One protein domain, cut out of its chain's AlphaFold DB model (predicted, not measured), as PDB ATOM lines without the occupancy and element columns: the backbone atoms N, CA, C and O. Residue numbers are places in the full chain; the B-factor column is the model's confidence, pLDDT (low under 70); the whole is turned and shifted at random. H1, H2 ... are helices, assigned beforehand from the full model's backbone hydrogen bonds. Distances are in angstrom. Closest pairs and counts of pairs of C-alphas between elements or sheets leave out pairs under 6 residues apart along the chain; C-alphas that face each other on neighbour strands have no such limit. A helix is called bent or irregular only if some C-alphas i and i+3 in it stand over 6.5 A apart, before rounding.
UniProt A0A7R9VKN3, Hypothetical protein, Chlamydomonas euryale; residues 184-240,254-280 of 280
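This is residues 184 to 240 and 254 to 280 of the 280 residues of the protein "Hypothetical protein" of Chlamydomonas euryale (UniProt A0A7R9VKN3). Three long helices make a loose, splayed up-and-down bundle: H1 and H2 form a helical hairpin, joined at one end by a tight turn and spreading apart toward the other, and H3 crosses the opening, meeting the beginning of H1 and passing close to H2. The last part of H2, residues 230 to 240, sticks out free. The printed part has 84 residues with three named helices, in the order H1, H2, H3, and no named strand; the class is all helix. The whole is loose, with a radius of gyration of the C-alphas of 15.0 A, and elongated, spanning 46 by 26 by 25 A.

H1 holds residues 185 to 210, 37.7 A from first to last C-alpha, and begins at C-alpha 185 at (101.642, 47.437, 76.531). H2 holds residues 214 to 240, 39.3 A long, with C-alpha 214 at (72.674, 50.531, 54.880). It is neither bent nor irregular, but only just: C-alphas 222 and 225 are 6.1 A apart. H3 holds residues 255 to 278, 34.0 A long, and ends at C-alpha 278 at (78.152, 39.440, 51.090). It too is neither bent nor irregular, but only just: C-alphas 273 and 276 are 6.3 A apart.

In the bundle of H1, H2 and H3, each helix runs against the one before it in the chain, which is up and down. H1 and H2 are a hairpin and touch, H1 with residues 201 to 209 alone and H2 with residues 214 to 221 alone; their closest C-alphas, those of Asn 205 and Ala 217, are 4.9 A apart. They run opposite ways at a shallow tilt of 33 degrees, only just short of steep. H1 touches H3 with residues 186 to 187 alone, and H3 touches H1 with residues 256 to 260 alone; the closest C-alphas, of Val 187 and Leu 260, are 7.3 A apart. These two run the same way at a shallow tilt of 21 degrees. H2 and H3 are close but not clearly touching, opposite ways at a steep tilt of 40 degrees; their closest C-alphas, of Pro 225 and Cys 268, are 7.7 A apart. In H1 every O i to N i+4 pair is within hydrogen-bond range, in H2 21 of 23 and in H3 18 of 20.

The two C-alphas farthest apart are those of Gly 212 and Ser 254, at 46.0 A. Residues 241 to 253 are not printed, and the gap across this cut, from C-alpha 240 to C-alpha 254, is 20.0 A. The link from H1 to H2 is tight; that from H2 to H3 is the link across the cut. The mean pLDDT of the printed part is 78.4, with residues 254, 272 and 277 to 280 under 70; Gly 280 is the chain's last residue.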
ATOM      1  N   SER A 184     101.164  42.929  78.045       84.06
ATOM      2  CA  SER A 184     102.051  43.658  77.144       84.06
ATOM      3  C   SER A 184     101.415  44.962  76.635       84.06
ATOM      4  O   SER A 184     100.366  44.980  75.980       84.06
ATOM      5  N   SER A 185     102.084  46.087  76.909       80.62
ATOM      6  CA  SER A 185     101.642  47.437  76.531       80.62
ATOM      7  C   SER A 185     101.259  47.594  75.049       80.62
ATOM      8  O   SER A 185     100.270  48.276  74.775       80.62
ATOM      9  N   PRO A 186     101.954  46.966  74.073       80.38
ATOM     10  CA  PRO A 186     101.574  47.058  72.661       80.38
ATOM     11  C   PRO A 186     100.215  46.420  72.358       80.38
ATOM     12  O   PRO A 186      99.459  46.946  71.544       80.38
ATOM     13  N   VAL A 187      99.883  45.305  73.016       82.62
ATOM     14  CA  VAL A 187      98.603  44.609  72.820       82.62
ATOM     15  C   VAL A 187      97.468  45.413  73.450       82.62
ATOM     16  O   VAL A 187      96.405  45.568  72.847       82.62
ATOM     17  N   LEU A 188      97.702  45.999  74.627       86.62
ATOM     18  CA  LEU A 188      96.718  46.852  75.294       86.62
ATOM     19  C   LEU A 188      96.463  48.146  74.497       86.62
ATOM     20  O   LEU A 188      95.316  48.528  74.283       86.62
ATOM     21  N   ALA A 189      97.509  48.760  73.939       84.06
ATOM     22  CA  ALA A 189      97.362  49.901  73.033       84.06
ATOM     23  C   ALA A 189      96.601  49.536  71.748       84.06
ATOM     24  O   ALA A 189      95.698  50.263  71.331       84.06
ATOM     25  N   ALA A 190      96.924  48.395  71.135       81.50
ATOM     26  CA  ALA A 190      96.270  47.952  69.909       81.50
ATOM     27  C   ALA A 190      94.786  47.616  70.114       81.50
ATOM     28  O   ALA A 190      93.959  47.933  69.260       81.50
ATOM     29  N   THR A 191      94.431  47.012  71.249       86.38
ATOM     30  CA  THR A 191      93.035  46.694  71.587       86.38
ATOM     31  C   THR A 191      92.213  47.949  71.859       86.38
ATOM     32  O   THR A 191      91.120  48.074  71.312       86.38
ATOM     33  N   VAL A 192      92.743  48.913  72.620       86.31
ATOM     34  CA  VAL A 192      92.074  50.205  72.856       86.31
ATOM     35  C   VAL A 192      91.869  50.963  71.541       86.31
ATOM     36  O   VAL A 192      90.780  51.482  71.295       86.31
ATOM     37  N   LEU A 193      92.875  50.978  70.662       82.25
ATOM     38  CA  LEU A 193      92.777  51.618  69.348       82.25
ATOM     39  C   LEU A 193      91.743  50.926  68.444       82.25
ATOM     40  O   LEU A 193      90.947  51.595  67.785       82.25
ATOM     41  N   SER A 194      91.722  49.592  68.443       82.38
ATOM     42  CA  SER A 194      90.748  48.801  67.688       82.38
ATOM     43  C   SER A 194      89.320  49.029  68.187       82.38
ATOM     44  O   SER A 194      88.413  49.229  67.377       82.38
ATOM     45  N   TRP A 195      89.122  49.071  69.507       86.88
ATOM     46  CA  TRP A 195      87.825  49.365  70.106       86.88
ATOM     47  C   TRP A 195      87.352  50.780  69.765       86.88
ATOM     48  O   TRP A 195      86.187  50.963  69.415       86.88
ATOM     49  N   ALA A 196      88.250  51.770  69.800       83.31
ATOM     50  CA  ALA A 196      87.934  53.151  69.438       83.31
ATOM     51  C   ALA A 196      87.462  53.278  67.978       83.31
ATOM     52  O   ALA A 196      86.472  53.963  67.719       83.31
ATOM     53  N   GLY A 197      88.123  52.582  67.044       81.88
ATOM     54  CA  GLY A 197      87.688  52.509  65.645       81.88
ATOM     55  C   GLY A 197      86.313  51.848  65.499       81.88
ATOM     56  O   GLY A 197      85.394  52.444  64.944       81.88
ATOM     57  N   ALA A 198      86.131  50.664  66.094       82.44
ATOM     58  CA  ALA A 198      84.884  49.904  65.994       82.44
ATOM     59  C   ALA A 198      83.678  50.614  66.634       82.44
ATOM     60  O   ALA A 198      82.566  50.542  66.113       82.44
ATOM     61  N   ALA A 199      83.872  51.313  67.757       84.38
ATOM     62  CA  ALA A 199      82.815  52.087  68.400       84.38
ATOM     63  C   ALA A 199      82.396  53.302  67.554       84.38
ATOM     64  O   ALA A 199      81.203  53.601  67.465       84.38
ATOM     65  N   GLY A 200      83.356  53.981  66.915       82.56
ATOM     66  CA  GLY A 200      83.080  55.081  65.988       82.56
ATOM     67  C   GLY A 200      82.273  54.613  64.778       82.56
ATOM     68  O   GLY A 200      81.225  55.184  64.479       82.56
ATOM     69  N   ASP A 201      82.716  53.517  64.169       84.44
ATOM     70  CA  ASP A 201      82.076  52.882  63.017       84.44
ATOM     71  C   ASP A 201      80.670  52.347  63.352       84.44
ATOM     72  O   ASP A 201      79.733  52.475  62.564       84.44
ATOM     73  N   ALA A 202      80.464  51.804  64.557       83.62
ATOM     74  CA  ALA A 202      79.148  51.343  64.997       83.62
ATOM     75  C   ALA A 202      78.143  52.497  65.130       83.62
ATOM     76  O   ALA A 202      76.994  52.368  64.704       83.62
ATOM     77  N   VAL A 203      78.552  53.632  65.704       86.50
ATOM     78  CA  VAL A 203      77.659  54.787  65.880       86.50
ATOM     79  C   VAL A 203      77.261  55.374  64.528       86.50
ATOM     80  O   VAL A 203      76.073  55.616  64.308       86.50
ATOM     81  N   THR A 204      78.217  55.562  63.616       84.75
ATOM     82  CA  THR A 204      77.966  56.135  62.283       84.75
ATOM     83  C   THR A 204      77.122  55.206  61.412       84.75
ATOM     84  O   THR A 204      76.158  55.650  60.783       84.75
ATOM     85  N   ASN A 205      77.397  53.902  61.434       86.62
ATOM     86  CA  ASN A 205      76.594  52.928  60.704       86.62
ATOM     87  C   ASN A 205      75.171  52.825  61.236       86.62
ATOM     88  O   ASN A 205      74.238  52.728  60.445       86.62
ATOM     89  N   VAL A 206      74.978  52.855  62.558       85.25
ATOM     90  CA  VAL A 206      73.634  52.818  63.153       85.25
ATOM     91  C   VAL A 206      72.844  54.068  62.784       85.25
ATOM     92  O   VAL A 206      71.649  53.963  62.512       85.25
ATOM     93  N   THR A 207      73.482  55.242  62.743       86.62
ATOM     94  CA  THR A 207      72.812  56.456  62.256       86.62
ATOM     95  C   THR A 207      72.427  56.323  60.787       86.62
ATOM     96  O   THR A 207      71.268  56.520  60.443       86.62
ATOM     97  N   LEU A 208      73.343  55.855  59.941       85.12
ATOM     98  CA  LEU A 208      73.118  55.781  58.500       85.12
ATOM     99  C   LEU A 208      72.122  54.673  58.102       85.12
ATOM    100  O   LEU A 208      71.338  54.836  57.168       85.12
ATOM    101  N   ALA A 209      72.089  53.569  58.851       84.56
ATOM    102  CA  ALA A 209      71.088  52.517  58.699       84.56
ATOM    103  C   ALA A 209      69.684  52.991  59.108       84.56
ATOM    104  O   ALA A 209      68.701  52.578  58.498       84.56
ATOM    105  N   ARG A 210      69.579  53.873  60.113       84.06
ATOM    106  CA  ARG A 210      68.304  54.508  60.491       84.06
ATOM    107  C   ARG A 210      67.822  55.512  59.449       84.06
ATOM    108  O   ARG A 210      66.616  55.628  59.265       84.06
ATOM    109  N   ASP A 211      68.751  56.152  58.749       86.88
ATOM    110  CA  ASP A 211      68.459  57.090  57.662       86.88
ATOM    111  C   ASP A 211      68.191  56.382  56.315       86.88
ATOM    112  O   ASP A 211      67.944  57.038  55.307       86.88
ATOM    113  N   GLY A 212      68.190  55.041  56.285       86.31
ATOM    114  CA  GLY A 212      67.802  54.248  55.113       86.31
ATOM    115  C   GLY A 212      68.929  53.937  54.123       86.31
ATOM    116  O   GLY A 212      68.648  53.420  53.044       86.31
ATOM    117  N   PHE A 213      70.198  54.175  54.483       85.81
ATOM    118  CA  PHE A 213      71.364  53.957  53.610       85.81
ATOM    119  C   PHE A 213      72.321  52.852  54.121       85.81
ATOM    120  O   PHE A 213      73.511  53.097  54.342       85.81
ATOM    121  N   PRO A 214      71.857  51.600  54.299       79.81
ATOM    122  CA  PRO A 214      72.674  50.531  54.880       79.81
ATOM    123  C   PRO A 214      73.858  50.114  53.993       79.81
ATOM    124  O   PRO A 214      74.918  49.763  54.504       79.81
ATOM    125  N   THR A 215      73.720  50.180  52.668       81.00
ATOM    126  CA  THR A 215      74.799  49.839  51.725       81.00
ATOM    127  C   THR A 215      75.948  50.843  51.796       81.00
ATOM    128  O   THR A 215      77.112  50.450  51.821       81.00
ATOM    129  N   MET A 216      75.636  52.136  51.930       82.81
ATOM    130  CA  MET A 216      76.635  53.190  52.123       82.81
ATOM    131  C   MET A 216      77.380  53.011  53.455       82.81
ATOM    132  O   MET A 216      78.606  53.101  53.481       82.81
ATOM    133  N   ALA A 217      76.668  52.660  54.530       79.88
ATOM    134  CA  ALA A 217      77.260  52.367  55.840       79.88
ATOM    135  C   ALA A 217      78.280  51.218  55.783       79.88
ATOM    136  O   ALA A 217      79.411  51.346  56.255       79.88
ATOM    137  N   LEU A 218      77.914  50.121  55.116       79.12
ATOM    138  CA  LEU A 218      78.804  48.975  54.938       79.12
ATOM    139  C   LEU A 218      80.065  49.359  54.148       79.12
ATOM    140  O   LEU A 218      81.177  49.069  54.587       79.12
ATOM    141  N   THR A 219      79.924  50.079  53.031       80.81
ATOM    142  CA  THR A 219      81.084  50.504  52.221       80.81
ATOM    143  C   THR A 219      82.021  51.467  52.956       80.81
ATOM    144  O   THR A 219      83.243  51.374  52.805       80.81
ATOM    145  N   ALA A 220      81.473  52.358  53.787       79.62
ATOM    146  CA  ALA A 220      82.253  53.301  54.579       79.62
ATOM    147  C   ALA A 220      83.137  52.570  55.602       79.62
ATOM    148  O   ALA A 220      84.329  52.864  55.716       79.62
ATOM    149  N   CYS A 221      82.591  51.554  56.269       78.25
ATOM    150  CA  CYS A 221      83.343  50.780  57.253       78.25
ATOM    151  C   CYS A 221      84.408  49.877  56.647       78.25
ATOM    152  O   CYS A 221      85.454  49.697  57.256       78.25
ATOM    153  N   PHE A 222      84.211  49.358  55.434       76.81
ATOM    154  CA  PHE A 222      85.268  48.597  54.757       76.81
ATOM    155  C   PHE A 222      86.391  49.480  54.214       76.81
ATOM    156  O   PHE A 222      87.539  49.044  54.140       76.81
ATOM    157  N   SER A 223      86.090  50.732  53.874       80.62
ATOM    158  CA  SER A 223      87.091  51.672  53.361       80.62
ATOM    159  C   SER A 223      88.119  52.078  54.424       80.62
ATOM    160  O   SER A 223      89.282  52.302  54.092       80.62
ATOM    161  N   SER A 224      87.716  52.130  55.699       77.62
ATOM    162  CA  SER A 224      88.563  52.525  56.837       77.62
ATOM    163  C   SER A 224      89.792  51.605  57.015       77.62
ATOM    164  O   SER A 224      90.921  52.096  56.891       77.62
ATOM    165  N   PRO A 225      89.642  50.272  57.177       75.44
ATOM    166  CA  PRO A 225      90.777  49.358  57.309       75.44
ATOM    167  C   PRO A 225      91.632  49.291  56.042       75.44
ATOM    168  O   PRO A 225      92.860  49.255  56.125       75.44
ATOM    169  N   LEU A 226      90.996  49.313  54.864       77.81
ATOM    170  CA  LEU A 226      91.696  49.263  53.577       77.81
ATOM    171  C   LEU A 226      92.601  50.481  53.386       77.81
ATOM    172  O   LEU A 226      93.755  50.332  52.987       77.81
ATOM    173  N   PHE A 227      92.112  51.676  53.720       79.75
ATOM    174  CA  PHE A 227      92.899  52.899  53.630       79.75
ATOM    175  C   PHE A 227      94.041  52.928  54.651       79.75
ATOM    176  O   PHE A 227      95.159  53.307  54.303       79.75
ATOM    177  N   VAL A 228      93.798  52.488  55.891       80.31
ATOM    178  CA  VAL A 228      94.836  52.437  56.935       80.31
ATOM    179  C   VAL A 228      95.964  51.478  56.554       80.31
ATOM    180  O   VAL A 228      97.133  51.801  56.757       80.31
ATOM    181  N   LEU A 229      95.648  50.331  55.956       76.56
ATOM    182  CA  LEU A 229      96.658  49.347  55.566       76.56
ATOM    183  C   LEU A 229      97.391  49.742  54.297       76.56
ATOM    184  O   LEU A 229      98.618  49.720  54.279       76.56
ATOM    185  N   LEU A 230      96.662  50.133  53.253       79.31
ATOM    186  CA  LEU A 230      97.277  50.512  51.990       79.31
ATOM    187  C   LEU A 230      98.069  51.811  52.165       79.31
ATOM    188  O   LEU A 230      99.262  51.850  51.896       79.31
ATOM    189  N   GLY A 231      97.447  52.854  52.715       79.69
ATOM    190  CA  GLY A 231      98.107  54.132  52.963       79.69
ATOM    191  C   GLY A 231      99.223  54.027  54.001       79.69
ATOM    192  O   GLY A 231     100.327  54.519  53.769       79.69
ATOM    193  N   GLY A 232      98.972  53.357  55.128       78.44
ATOM    194  CA  GLY A 232      99.931  53.249  56.226       78.44
ATOM    195  C   GLY A 232     101.149  52.397  55.878       78.44
ATOM    196  O   GLY A 232     102.285  52.852  56.039       78.44
ATOM    197  N   VAL A 233     100.942  51.185  55.355       75.75
ATOM    198  CA  VAL A 233     102.045  50.271  55.014       75.75
ATOM    199  C   VAL A 233     102.788  50.753  53.771       75.75
ATOM    200  O   VAL A 233     104.015  50.720  53.757       75.75
ATOM    201  N   SER A 234     102.098  51.263  52.742       79.69
ATOM    202  CA  SER A 234     102.792  51.788  51.559       79.69
ATOM    203  C   SER A 234     103.600  53.040  51.878       79.69
ATOM    204  O   SER A 234     104.738  53.130  51.433       79.69
ATOM    205  N   CYS A 235     103.073  53.979  52.670       79.81
ATOM    206  CA  CYS A 235     103.818  55.184  53.039       79.81
ATOM    207  C   CYS A 235     105.034  54.846  53.910       79.81
ATOM    208  O   CYS A 235     106.138  55.303  53.625       79.81
ATOM    209  N   THR A 236     104.871  53.988  54.922       79.06
ATOM    210  CA  THR A 236     106.010  53.537  55.737       79.06
ATOM    211  C   THR A 236     107.042  52.804  54.886       79.06
ATOM    212  O   THR A 236     108.214  53.163  54.933       79.06
ATOM    213  N   PHE A 237     106.636  51.865  54.031       75.56
ATOM    214  CA  PHE A 237     107.554  51.194  53.112       75.56
ATOM    215  C   PHE A 237     108.282  52.184  52.194       75.56
ATOM    216  O   PHE A 237     109.499  52.101  52.072       75.56
ATOM    217  N   PHE A 238     107.582  53.161  51.613       81.00
ATOM    218  CA  PHE A 238     108.193  54.200  50.777       81.00
ATOM    219  C   PHE A 238     109.202  55.065  51.540       81.00
ATOM    220  O   PHE A 238     110.258  55.386  51.004       81.00
ATOM    221  N   LEU A 239     108.901  55.438  52.787       78.69
ATOM    222  CA  LEU A 239     109.796  56.239  53.626       78.69
ATOM    223  C   LEU A 239     111.013  55.438  54.120       78.69
ATOM    224  O   LEU A 239     112.093  56.005  54.286       78.69
ATOM    225  N   TYR A 240     110.856  54.129  54.341       71.25
ATOM    226  CA  TYR A 240     111.928  53.237  54.794       71.25
ATOM    227  C   TYR A 240     112.740  52.608  53.650       71.25
ATOM    228  O   TYR A 240     113.865  52.160  53.879       71.25
ATOM    229  N   SER A 254     110.137  40.933  69.050       69.50
ATOM    230  CA  SER A 254     109.096  40.608  70.020       69.50
ATOM    231  C   SER A 254     107.977  39.790  69.364       69.50
ATOM    232  O   SER A 254     107.329  40.211  68.402       69.50
ATOM    233  N   ALA A 255     107.735  38.588  69.897       73.06
ATOM    234  CA  ALA A 255     106.707  37.673  69.394       73.06
ATOM    235  C   ALA A 255     105.311  38.321  69.364       73.06
ATOM    236  O   ALA A 255     104.538  38.075  68.444       73.06
ATOM    237  N   GLU A 256     105.035  39.203  70.321       74.06
ATOM    238  CA  GLU A 256     103.785  39.950  70.473       74.06
ATOM    239  C   GLU A 256     103.474  40.839  69.265       74.06
ATOM    240  O   GLU A 256     102.356  40.826  68.753       74.06
ATOM    241  N   LEU A 257     104.474  41.567  68.757       71.81
ATOM    242  CA  LEU A 257     104.288  42.470  67.624       71.81
ATOM    243  C   LEU A 257     104.063  41.686  66.327       71.81
ATOM    244  O   LEU A 257     103.239  42.075  65.499       71.81
ATOM    245  N   ARG A 258     104.739  40.538  66.174       73.50
ATOM    246  CA  ARG A 258     104.482  39.625  65.052       73.50
ATOM    247  C   ARG A 258     103.076  39.042  65.118       73.50
ATOM    248  O   ARG A 258     102.418  38.968  64.089       73.50
ATOM    249  N   ILE A 259     102.613  38.634  66.301       78.31
ATOM    250  CA  ILE A 259     101.262  38.088  66.487       78.31
ATOM    251  C   ILE A 259     100.219  39.150  66.141       78.31
ATOM    252  O   ILE A 259      99.292  38.855  65.394       78.31
ATOM    253  N   LEU A 260     100.398  40.387  66.608       75.38
ATOM    254  CA  LEU A 260      99.490  41.488  66.299       75.38
ATOM    255  C   LEU A 260      99.454  41.799  64.795       75.38
ATOM    256  O   LEU A 260      98.379  41.963  64.220       75.38
ATOM    257  N   TYR A 261     100.618  41.833  64.145       74.25
ATOM    258  CA  TYR A 261     100.722  42.060  62.705       74.25
ATOM    259  C   TYR A 261     100.070  40.927  61.896       74.25
ATOM    260  O   TYR A 261      99.264  41.187  61.003       74.25
ATOM    261  N   CYS A 262     100.346  39.667  62.248       77.00
ATOM    262  CA  CYS A 262      99.720  38.500  61.628       77.00
ATOM    263  C   CYS A 262      98.203  38.468  61.854       77.00
ATOM    264  O   CYS A 262      97.465  38.151  60.926       77.00
ATOM    265  N   ALA A 263      97.724  38.818  63.051       76.06
ATOM    266  CA  ALA A 263      96.298  38.892  63.358       76.06
ATOM    267  C   ALA A 263      95.601  39.983  62.534       76.06
ATOM    268  O   ALA A 263      94.536  39.739  61.974       76.06
ATOM    269  N   CYS A 264      96.227  41.154  62.394       72.56
ATOM    270  CA  CYS A 264      95.709  42.241  61.569       72.56
ATOM    271  C   CYS A 264      95.609  41.821  60.092       72.56
ATOM    272  O   CYS A 264      94.552  41.948  59.479       72.56
ATOM    273  N   LEU A 265      96.666  41.209  59.545       73.81
ATOM    274  CA  LEU A 265      96.652  40.675  58.179       73.81
ATOM    275  C   LEU A 265      95.613  39.567  57.984       73.81
ATOM    276  O   LEU A 265      94.940  39.541  56.954       73.81
ATOM    277  N   ALA A 266      95.460  38.667  58.958       77.00
ATOM    278  CA  ALA A 266      94.473  37.596  58.901       77.00
ATOM    279  C   ALA A 266      93.045  38.152  58.885       77.00
ATOM    280  O   ALA A 266      92.246  37.744  58.047       77.00
ATOM    281  N   VAL A 267      92.738  39.127  59.745       75.31
ATOM    282  CA  VAL A 267      91.439  39.812  59.758       75.31
ATOM    283  C   VAL A 267      91.168  40.463  58.402       75.31
ATOM    284  O   VAL A 267      90.085  40.302  57.850       75.31
ATOM    285  N   CYS A 268      92.159  41.118  57.803       70.56
ATOM    286  CA  CYS A 268      91.989  41.754  56.498       70.56
ATOM    287  C   CYS A 268      91.813  40.760  55.357       70.56
ATOM    288  O   CYS A 268      90.984  41.002  54.487       70.56
ATOM    289  N   MET A 269      92.516  39.628  55.385       72.50
ATOM    290  CA  MET A 269      92.298  38.541  54.429       72.50
ATOM    291  C   MET A 269      90.897  37.943  54.565       72.50
ATOM    292  O   MET A 269      90.227  37.722  53.560       72.50
ATOM    293  N   VAL A 270      90.418  37.741  55.795       76.81
ATOM    294  CA  VAL A 270      89.055  37.259  56.053       76.81
ATOM    295  C   VAL A 270      88.019  38.240  55.506       76.81
ATOM    296  O   VAL A 270      87.089  37.812  54.828       76.81
ATOM    297  N   TRP A 271      88.191  39.547  55.714       70.69
ATOM    298  CA  TRP A 271      87.282  40.554  55.159       70.69
ATOM    299  C   TRP A 271      87.360  40.653  53.631       70.69
ATOM    300  O   TRP A 271      86.328  40.796  52.984       70.69
ATOM    301  N   LEU A 272      88.543  40.500  53.035       68.88
ATOM    302  CA  LEU A 272      88.723  40.525  51.579       68.88
ATOM    303  C   LEU A 272      88.046  39.327  50.894       68.88
ATOM    304  O   LEU A 272      87.542  39.464  49.782       68.88
ATOM    305  N   VAL A 273      87.974  38.181  51.580       75.81
ATOM    306  CA  VAL A 273      87.223  37.001  51.125       75.81
ATOM    307  C   VAL A 273      85.732  37.119  51.448       75.81
ATOM    308  O   VAL A 273      84.919  36.737  50.621       75.81
ATOM    309  N   ALA A 274      85.337  37.662  52.600       73.44
ATOM    310  CA  ALA A 274      83.928  37.751  52.996       73.44
ATOM    311  C   ALA A 274      83.129  38.800  52.199       73.44
ATOM    312  O   ALA A 274      81.962  38.575  51.890       73.44
ATOM    313  N   VAL A 275      83.745  39.928  51.828       71.62
ATOM    314  CA  VAL A 275      83.093  41.015  51.070       71.62
ATOM    315  C   VAL A 275      82.482  40.557  49.732       71.62
ATOM    316  O   VAL A 275      81.315  40.877  49.501       71.62
ATOM    317  N   PRO A 276      83.166  39.787  48.860       72.12
ATOM    318  CA  PRO A 276      82.556  39.301  47.620       72.12
ATOM    319  C   PRO A 276      81.409  38.305  47.844       72.12
ATOM    320  O   PRO A 276      80.537  38.218  46.990       72.12
ATOM    321  N   PHE A 277      81.364  37.592  48.978       67.69
ATOM    322  CA  PHE A 277      80.242  36.702  49.320       67.69
ATOM    323  C   PHE A 277      79.038  37.433  49.930       67.69
ATOM    324  O   PHE A 277      77.938  36.893  49.916       67.69
ATOM    325  N   VAL A 278      79.232  38.628  50.495       65.44
ATOM    326  CA  VAL A 278      78.152  39.440  51.090       65.44
ATOM    327  C   VAL A 278      77.536  40.405  50.070       65.44
ATOM    328  O   VAL A 278      76.366  40.755  50.191       65.44
ATOM    329  N   CYS A 279      78.316  40.841  49.076       54.31
ATOM    330  CA  CYS A 279      77.873  41.759  48.021       54.31
ATOM    331  C   CYS A 279      77.493  41.073  46.693       54.31
ATOM    332  O   CYS A 279      77.125  41.783  45.755       54.31
ATOM    333  N   GLY A 280      77.627  39.747  46.588       47.62
ATOM    334  CA  GLY A 280      77.193  38.940  45.438       47.62
ATOM    335  C   GLY A 280      75.876  38.232  45.715       47.62
ATOM    336  O   GLY A 280      75.077  38.119  44.760       47.62
TER     337      GLY A 280